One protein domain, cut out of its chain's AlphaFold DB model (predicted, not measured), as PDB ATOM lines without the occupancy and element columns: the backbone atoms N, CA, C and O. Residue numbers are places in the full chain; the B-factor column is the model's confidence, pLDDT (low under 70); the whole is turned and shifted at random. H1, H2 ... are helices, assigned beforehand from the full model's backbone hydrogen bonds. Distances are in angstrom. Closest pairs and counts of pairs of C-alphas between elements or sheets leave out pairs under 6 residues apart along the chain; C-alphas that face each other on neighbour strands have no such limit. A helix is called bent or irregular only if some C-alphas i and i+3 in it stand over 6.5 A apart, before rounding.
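AT A GLANCE: This is residues 117 to 178 of the 386 residues of the protein "NET domain-containing protein" of Brachypodium distachyon (UniProt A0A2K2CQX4). Two helices, H2 and H3, lie side by side and run opposite ways, and H1 crosses over H3 at a steep angle, near it without clearly touching; the long link from H2 to H3 loops out on the far side of H2 from H3 before it returns to begin H3. The printed part has 62 residues with three named helices, H1, H2 and H3 in that order along the chain, and no named strand; the class is all helix. It is compact, with a radius of gyration of the C-alphas of 10.9 A, and the C-alphas span 31 by 23 by 17 A along their three main axes.

HOW THE PARTS SIT: Begin with H1, residues 117 to 129, and pass over the tight link of 5 residues to H2, residues 135 to 144. Although they follow each other in the chain, H1 and H2 are apart. From H2 go on through the long link of 17 residues to H3, residues 162 to 178. Look now at H2 and H3, a helical hairpin: they touch, and their closest C-alphas, those of Ile 137 and Gln 171, are 6.8 A apart. Their lines stand at a shallow tilt of 16 degrees, opposite ways. Compare H1 with H3: they are close but not clearly touching, and their closest C-alphas, those of Leu 122 and Lys 169, are 6.8 A apart. They run the same way at a steep tilt of 47 degrees. In the backbones of H1, H2 and H3 you will find every O i to N i+4 pair within hydrogen-bond range.

IN THESE COORDINATES: Find C-alpha 117 at (19.697, -5.268, -8.842); from there H1 runs 18.4 A from first to last C-alpha, to Leu 129. H2 starts at Ala 135, with its C-alpha at (25.529, 4.284, -32.267), and reaches Gln 144 after 14.5 A. H3 is the longest helix, with 17 residues; it runs 24.2 A from Asp 162 to C-alpha 178 at (27.856, -10.529, -31.412). None of these helices is bent or irregular.

THE WHOLE: The two C-alphas farthest apart are those of His 149 and Gly 177, 31.0 A. Residues 145 to 161 have no named element, and their C-alphas lie 8 to 17 A from the mean of the C-alphas; within this stretch look for a short antiparallel pairing of residues 148 to 149 with residues 152 to 153. The printed part has no cut. The mean pLDDT of the printed part is 89.9, and the model's confidence is under 70 at residues 147 and 149.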
ATOM      1  N   ALA A 117      18.399  -4.636  -8.598       92.56
ATOM      2  CA  ALA A 117      19.697  -5.268  -8.842       92.56
ATOM      3  C   ALA A 117      20.020  -5.404 -10.342       92.56
ATOM      4  O   ALA A 117      21.161  -5.227 -10.753       92.56
ATOM      5  N   GLN A 118      19.022  -5.691 -11.187       93.56
ATOM      6  CA  GLN A 118      19.223  -5.742 -12.640       93.56
ATOM      7  C   GLN A 118      19.491  -4.358 -13.233       93.56
ATOM      8  O   GLN A 118      20.240  -4.247 -14.201       93.56
ATOM      9  N   ARG A 119      18.877  -3.315 -12.669       94.25
ATOM     10  CA  ARG A 119      19.133  -1.924 -13.054       94.25
ATOM     11  C   ARG A 119      20.557  -1.498 -12.700       94.25
ATOM     12  O   ARG A 119      21.222  -0.912 -13.542       94.25
ATOM     13  N   GLU A 120      21.038  -1.855 -11.511       95.19
ATOM     14  CA  GLU A 120      22.425  -1.607 -11.094       95.19
ATOM     15  C   GLU A 120      23.431  -2.351 -11.984       95.19
ATOM     16  O   GLU A 120      24.397  -1.757 -12.454       95.19
ATOM     17  N   GLN A 121      23.166  -3.624 -12.301       94.88
ATOM     18  CA  GLN A 121      24.008  -4.382 -13.230       94.88
ATOM     19  C   GLN A 121      24.053  -3.727 -14.616       94.88
ATOM     20  O   GLN A 121      25.129  -3.557 -15.180       94.88
ATOM     21  N   LEU A 122      22.897  -3.314 -15.147       94.50
ATOM     22  CA  LEU A 122      22.828  -2.621 -16.432       94.50
ATOM     23  C   LEU A 122      23.609  -1.297 -16.399       94.50
ATOM     24  O   LEU A 122      24.278  -0.967 -17.373       94.50
ATOM     25  N   ALA A 123      23.559  -0.564 -15.282       93.94
ATOM     26  CA  ALA A 123      24.348   0.648 -15.073       93.94
ATOM     27  C   ALA A 123      25.853   0.368 -15.158       93.94
ATOM     28  O   ALA A 123      26.573   1.056 -15.881       93.94
ATOM     29  N   ALA A 124      26.312  -0.665 -14.448       94.31
ATOM     30  CA  ALA A 124      27.710  -1.071 -14.437       94.31
ATOM     31  C   ALA A 124      28.185  -1.525 -15.827       94.31
ATOM     32  O   ALA A 124      29.259  -1.116 -16.269       94.31
ATOM     33  N   ASP A 125      27.375  -2.314 -16.536       93.81
ATOM     34  CA  ASP A 125      27.693  -2.789 -17.885       93.81
ATOM     35  C   ASP A 125      27.780  -1.622 -18.885       93.81
ATOM     36  O   ASP A 125      28.715  -1.553 -19.682       93.81
ATOM     37  N   LEU A 126      26.848  -0.665 -18.818       92.88
ATOM     38  CA  LEU A 126      26.865   0.543 -19.652       92.88
ATOM     39  C   LEU A 126      28.072   1.435 -19.355       92.88
ATOM     40  O   LEU A 126      28.715   1.915 -20.287       92.88
ATOM     41  N   ALA A 127      28.410   1.628 -18.078       91.62
ATOM     42  CA  ALA A 127      29.586   2.394 -17.675       91.62
ATOM     43  C   ALA A 127      30.882   1.729 -18.164       91.62
ATOM     44  O   ALA A 127      31.756   2.402 -18.711       91.62
ATOM     45  N   GLY A 128      30.985   0.401 -18.038       92.00
ATOM     46  CA  GLY A 128      32.138  -0.371 -18.507       92.00
ATOM     47  C   GLY A 128      32.303  -0.381 -20.029       92.00
ATOM     48  O   GLY A 128      33.420  -0.532 -20.520       92.00
ATOM     49  N   LEU A 129      31.212  -0.198 -20.776       91.50
ATOM     50  CA  LEU A 129      31.207  -0.197 -22.240       91.50
ATOM     51  C   LEU A 129      31.131   1.202 -22.856       91.50
ATOM     52  O   LEU A 129      31.133   1.288 -24.078       91.50
ATOM     53  N   SER A 130      31.094   2.279 -22.065       87.62
ATOM     54  CA  SER A 130      30.811   3.651 -22.525       87.62
ATOM     55  C   SER A 130      31.609   4.087 -23.772       87.62
ATOM     56  O   SER A 130      31.054   4.713 -24.673       87.62
ATOM     57  N   ALA A 131      32.876   3.672 -23.899       86.12
ATOM     58  CA  ALA A 131      33.733   3.992 -25.050       86.12
ATOM     59  C   ALA A 131      33.499   3.126 -26.311       86.12
ATOM     60  O   ALA A 131      33.975   3.464 -27.391       86.12
ATOM     61  N   GLU A 132      32.806   1.994 -26.186       91.19
ATOM     62  CA  GLU A 132      32.670   0.955 -27.218       91.19
ATOM     63  C   GLU A 132      31.210   0.659 -27.601       91.19
ATOM     64  O   GLU A 132      30.932  -0.312 -28.310       91.19
ATOM     65  N   LEU A 133      30.267   1.486 -27.141       91.19
ATOM     66  CA  LEU A 133      28.851   1.313 -27.445       91.19
ATOM     67  C   LEU A 133      28.541   1.632 -28.920       91.19
ATOM     68  O   LEU A 133      28.952   2.670 -29.441       91.19
ATOM     69  N   PRO A 134      27.751   0.789 -29.605       92.44
ATOM     70  CA  PRO A 134      27.214   1.104 -30.923       92.44
ATOM     71  C   PRO A 134      26.329   2.356 -30.935       92.44
ATOM     72  O   PRO A 134      25.582   2.617 -29.990       92.44
ATOM     73  N   ALA A 135      26.306   3.056 -32.074       91.31
ATOM     74  CA  ALA A 135      25.529   4.284 -32.267       91.31
ATOM     75  C   ALA A 135      24.032   4.141 -31.923       91.31
ATOM     76  O   ALA A 135      23.463   5.036 -31.306       91.31
ATOM     77  N   HIS A 136      23.404   3.006 -32.254       91.75
ATOM     78  CA  HIS A 136      21.983   2.768 -31.968       91.75
ATOM     79  C   HIS A 136      21.682   2.637 -30.462       91.75
ATOM     80  O   HIS A 136      20.611   3.039 -30.011       91.75
ATOM     81  N   ILE A 137      22.627   2.124 -29.661       93.00
ATOM     82  CA  ILE A 137      22.493   2.067 -28.195       93.00
ATOM     83  C   ILE A 137      22.689   3.462 -27.604       93.00
ATOM     84  O   ILE A 137      21.920   3.881 -26.745       93.00
ATOM     85  N   ILE A 138      23.666   4.217 -28.111       91.88
ATOM     86  CA  ILE A 138      23.896   5.611 -27.707       91.88
ATOM     87  C   ILE A 138      22.658   6.471 -27.997       91.88
ATOM     88  O   ILE A 138      22.279   7.302 -27.174       91.88
ATOM     89  N   GLU A 139      21.988   6.265 -29.130       91.81
ATOM     90  CA  GLU A 139      20.746   6.971 -29.458       91.81
ATOM     91  C   GLU A 139      19.608   6.634 -28.481       91.81
ATOM     92  O   GLU A 139      18.894   7.530 -28.030       91.81
ATOM     93  N   LEU A 140      19.454   5.359 -28.107       92.31
ATOM     94  CA  LEU A 140      18.491   4.940 -27.084       92.31
ATOM     95  C   LEU A 140      18.780   5.602 -25.734       92.31
ATOM     96  O   LEU A 140      17.864   6.116 -25.100       92.31
ATOM     97  N   LEU A 141      20.047   5.648 -25.329       91.75
ATOM     98  CA  LEU A 141      20.492   6.325 -24.111       91.75
ATOM     99  C   LEU A 141      20.180   7.831 -24.155       91.75
ATOM    100  O   LEU A 141      19.635   8.366 -23.192       91.75
ATOM    101  N   LYS A 142      20.403   8.486 -25.303       89.56
ATOM    102  CA  LYS A 142      20.039   9.897 -25.551       89.56
ATOM    103  C   LYS A 142      18.550  10.178 -25.454       89.56
ATOM    104  O   LYS A 142      18.169  11.263 -25.037       89.56
ATOM    105  N   LYS A 143      17.697   9.215 -25.797       90.25
ATOM    106  CA  LYS A 143      16.243   9.358 -25.628       90.25
ATOM    107  C   LYS A 143      15.815   9.305 -24.160       90.25
ATOM    108  O   LYS A 143      14.764   9.843 -23.833       90.25
ATOM    109  N   GLN A 144      16.591   8.637 -23.304       89.62
ATOM    110  CA  GLN A 144      16.278   8.474 -21.879       89.62
ATOM    111  C   GLN A 144      16.992   9.488 -20.975       89.62
ATOM    112  O   GLN A 144      16.710   9.530 -19.776       89.62
ATOM    113  N   SER A 145      17.913  10.289 -21.511       88.00
ATOM    114  CA  SER A 145      18.617  11.299 -20.730       88.00
ATOM    115  C   SER A 145      17.741  12.515 -20.450       88.00
ATOM    116  O   SER A 145      16.868  12.891 -21.231       88.00
ATOM    117  N   ARG A 146      17.970  13.139 -19.291       78.56
ATOM    118  CA  ARG A 146      17.267  14.368 -18.878       78.56
ATOM    119  C   ARG A 146      17.993  15.645 -19.309       78.56
ATOM    120  O   ARG A 146      17.466  16.737 -19.124       78.56
ATOM    121  N   GLY A 147      19.176  15.497 -19.896       67.38
ATOM    122  CA  GLY A 147      20.022  16.571 -20.390       67.38
ATOM    123  C   GLY A 147      21.262  15.995 -21.068       67.38
ATOM    124  O   GLY A 147      21.724  14.905 -20.725       67.38
ATOM    125  N   ILE A 148      21.777  16.721 -22.058       71.94
ATOM    126  CA  ILE A 148      23.078  16.454 -22.669       71.94
ATOM    127  C   ILE A 148      23.944  17.674 -22.360       71.94
ATOM    128  O   ILE A 148      23.616  18.785 -22.779       71.94
ATOM    129  N   HIS A 149      25.024  17.471 -21.611       69.69
ATOM    130  CA  HIS A 149      25.999  18.502 -21.275       69.69
ATOM    131  C   HIS A 149      27.270  18.244 -22.085       69.69
ATOM    132  O   HIS A 149      28.168  17.525 -21.659       69.69
ATOM    133  N   GLY A 150      27.329  18.808 -23.295       77.38
ATOM    134  CA  GLY A 150      28.441  18.561 -24.215       77.38
ATOM    135  C   GLY A 150      28.531  17.083 -24.602       77.38
ATOM    136  O   GLY A 150      27.603  16.557 -25.217       77.38
ATOM    137  N   ASP A 151      29.630  16.433 -24.218       79.25
ATOM    138  CA  ASP A 151      29.878  15.005 -24.462       79.25
ATOM    139  C   ASP A 151      29.364  14.098 -23.329       79.25
ATOM    140  O   ASP A 151      29.336  12.874 -23.472       79.25
ATOM    141  N   GLU A 152      28.915  14.682 -22.215       81.19
ATOM    142  CA  GLU A 152      28.427  13.951 -21.053       81.19
ATOM    143  C   GLU A 152      26.900  13.894 -21.044       81.19
ATOM    144  O   GLU A 152      26.185  14.869 -21.294       81.19
ATOM    145  N   MET A 153      26.379  12.708 -20.748       83.25
ATOM    146  CA  MET A 153      24.954  12.447 -20.702       83.25
ATOM    147  C   MET A 153      24.612  11.743 -19.396       83.25
ATOM    148  O   MET A 153      25.052  10.620 -19.159       83.25
ATOM    149  N   GLU A 154      23.793  12.396 -18.576       88.44
ATOM    150  CA  GLU A 154      23.332  11.834 -17.313       88.44
ATOM    151  C   GLU A 154      22.038  11.042 -17.520       88.44
ATOM    152  O   GLU A 154      21.048  11.527 -18.087       88.44
ATOM    153  N   ILE A 155      22.054   9.794 -17.057       90.38
ATOM    154  CA  ILE A 155      20.923   8.878 -17.156       90.38
ATOM    155  C   ILE A 155      20.640   8.340 -15.764       90.38
ATOM    156  O   ILE A 155      21.360   7.486 -15.250       90.38
ATOM    157  N   ASP A 156      19.544   8.809 -15.175       90.38
ATOM    158  CA  ASP A 156      19.008   8.223 -13.953       90.38
ATOM    159  C   ASP A 156      18.270   6.924 -14.296       90.38
ATOM    160  O   ASP A 156      17.067   6.908 -14.569       90.38
ATOM    161  N   ILE A 157      19.004   5.812 -14.262       91.44
ATOM    162  CA  ILE A 157      18.483   4.467 -14.538       91.44
ATOM    163  C   ILE A 157      17.324   4.103 -13.596       91.44
ATOM    164  O   ILE A 157      16.493   3.270 -13.959       91.44
ATOM    165  N   HIS A 158      17.199   4.727 -12.418       89.94
ATOM    166  CA  HIS A 158      16.072   4.508 -11.509       89.94
ATOM    167  C   HIS A 158      14.798   5.246 -11.944       89.94
ATOM    168  O   HIS A 158      13.694   4.750 -11.706       89.94
ATOM    169  N   ALA A 159      14.926   6.350 -12.673       90.62
ATOM    170  CA  ALA A 159      13.794   7.081 -13.231       90.62
ATOM    171  C   ALA A 159      13.341   6.603 -14.622       90.62
ATOM    172  O   ALA A 159      12.213   6.903 -15.023       90.62
ATOM    173  N   VAL A 160      14.179   5.872 -15.365       91.50
ATOM    174  CA  VAL A 160      13.808   5.336 -16.687       91.50
ATOM    175  C   VAL A 160      12.677   4.302 -16.562       91.50
ATOM    176  O   VAL A 160      12.623   3.504 -15.620       91.50
ATOM    177  N   GLN A 161      11.757   4.305 -17.531       92.25
ATOM    178  CA  GLN A 161      10.647   3.350 -17.593       92.25
ATOM    179  C   GLN A 161      11.147   1.917 -17.839       92.25
ATOM    180  O   GLN A 161      12.046   1.691 -18.648       92.25
ATOM    181  N   ASP A 162      10.510   0.929 -17.200       93.44
ATOM    182  CA  ASP A 162      10.908  -0.484 -17.304       93.44
ATOM    183  C   ASP A 162      10.944  -1.000 -18.751       93.44
ATOM    184  O   ASP A 162      11.838  -1.764 -19.104       93.44
ATOM    185  N   ALA A 163      10.016  -0.555 -19.605       91.38
ATOM    186  CA  ALA A 163       9.979  -0.951 -21.012       91.38
ATOM    187  C   ALA A 163      11.245  -0.516 -21.772       91.38
ATOM    188  O   ALA A 163      11.857  -1.327 -22.466       91.38
ATOM    189  N   ALA A 164      11.676   0.734 -21.579       92.44
ATOM    190  CA  ALA A 164      12.884   1.270 -22.202       92.44
ATOM    191  C   ALA A 164      14.151   0.592 -21.660       92.44
ATOM    192  O   ALA A 164      15.084   0.328 -22.415       92.44
ATOM    193  N   LEU A 165      14.182   0.242 -20.371       93.88
ATOM    194  CA  LEU A 165      15.312  -0.483 -19.785       93.88
ATOM    195  C   LEU A 165      15.427  -1.916 -20.308       93.88
ATOM    196  O   LEU A 165      16.533  -2.388 -20.565       93.88
ATOM    197  N   VAL A 166      14.300  -2.603 -20.514       93.25
ATOM    198  CA  VAL A 166      14.292  -3.935 -21.136       93.25
ATOM    199  C   VAL A 166      14.797  -3.865 -22.575       93.25
ATOM    200  O   VAL A 166      15.569  -4.735 -22.985       93.25
ATOM    201  N   GLU A 167      14.403  -2.846 -23.338       94.69
ATOM    202  CA  GLU A 167      14.910  -2.618 -24.693       94.69
ATOM    203  C   GLU A 167      16.419  -2.351 -24.687       94.69
ATOM    204  O   GLU A 167      17.167  -3.035 -25.388       94.69
ATOM    205  N   LEU A 168      16.873  -1.430 -23.835       94.50
ATOM    206  CA  LEU A 168      18.280  -1.070 -23.683       94.50
ATOM    207  C   LEU A 168      19.137  -2.288 -23.319       94.50
ATOM    208  O   LEU A 168      20.144  -2.564 -23.971       94.50
ATOM    209  N   LYS A 169      18.685  -3.073 -22.337       93.62
ATOM    210  CA  LYS A 169      19.318  -4.336 -21.952       93.62
ATOM    211  C   LYS A 169      19.366  -5.323 -23.118       93.62
ATOM    212  O   LYS A 169      20.390  -5.950 -23.350       93.62
ATOM    213  N   THR A 170      18.273  -5.459 -23.866       94.25
ATOM    214  CA  THR A 170      18.194  -6.396 -24.996       94.25
ATOM    215  C   THR A 170      19.180  -6.026 -26.104       94.25
ATOM    216  O   THR A 170      19.814  -6.912 -26.675       94.25
ATOM    217  N   GLN A 171      19.331  -4.738 -26.417       94.25
ATOM    218  CA  GLN A 171      20.306  -4.274 -27.410       94.25
ATOM    219  C   GLN A 171      21.748  -4.500 -26.937       94.25
ATOM    220  O   GLN A 171      22.586  -4.966 -27.708       94.25
ATOM    221  N   LEU A 172      22.020  -4.251 -25.655       93.56
ATOM    222  CA  LEU A 172      23.334  -4.480 -25.058       93.56
ATOM    223  C   LEU A 172      23.703  -5.973 -25.036       93.56
ATOM    224  O   LEU A 172      24.802  -6.341 -25.449       93.56
ATOM    225  N   ASP A 173      22.762  -6.845 -24.663       93.56
ATOM    226  CA  ASP A 173      22.926  -8.303 -24.695       93.56
ATOM    227  C   ASP A 173      23.206  -8.803 -26.127       93.56
ATOM    228  O   ASP A 173      24.087  -9.641 -26.337       93.56
ATOM    229  N   LYS A 174      22.498  -8.268 -27.134       93.69
ATOM    230  CA  LYS A 174      22.742  -8.576 -28.555       93.69
ATOM    231  C   LYS A 174      24.144  -8.151 -28.990       93.69
ATOM    232  O   LYS A 174      24.837  -8.936 -29.636       93.69
ATOM    233  N   PHE A 175      24.572  -6.945 -28.621       92.38
ATOM    234  CA  PHE A 175      25.905  -6.436 -28.939       92.38
ATOM    235  C   PHE A 175      27.010  -7.285 -28.298       92.38
ATOM    236  O   PHE A 175      27.951  -7.696 -28.978       92.38
ATOM    237  N   LEU A 176      26.872  -7.622 -27.014       90.50
ATOM    238  CA  LEU A 176      27.808  -8.495 -26.306       90.50
ATOM    239  C   LEU A 176      27.834  -9.907 -26.898       90.50
ATOM    240  O   LEU A 176      28.907 -10.493 -27.050       90.50
ATOM    241  N   GLY A 177      26.675 -10.443 -27.280       88.50
ATOM    242  CA  GLY A 177      26.569 -11.716 -27.987       88.50
ATOM    243  C   GLY A 177      27.363 -11.702 -29.291       88.50
ATOM    244  O   GLY A 177      28.233 -12.549 -29.485       88.50
ATOM    245  N   GLN A 178      27.140 -10.697 -30.143       84.56
ATOM    246  CA  GLN A 178      27.856 -10.529 -31.412       84.56
ATOM    247  C   GLN A 178      29.367 -10.351 -31.210       84.56
ATOM    248  O   GLN A 178      30.161 -10.969 -31.922       84.56
TER     249      GLN A 178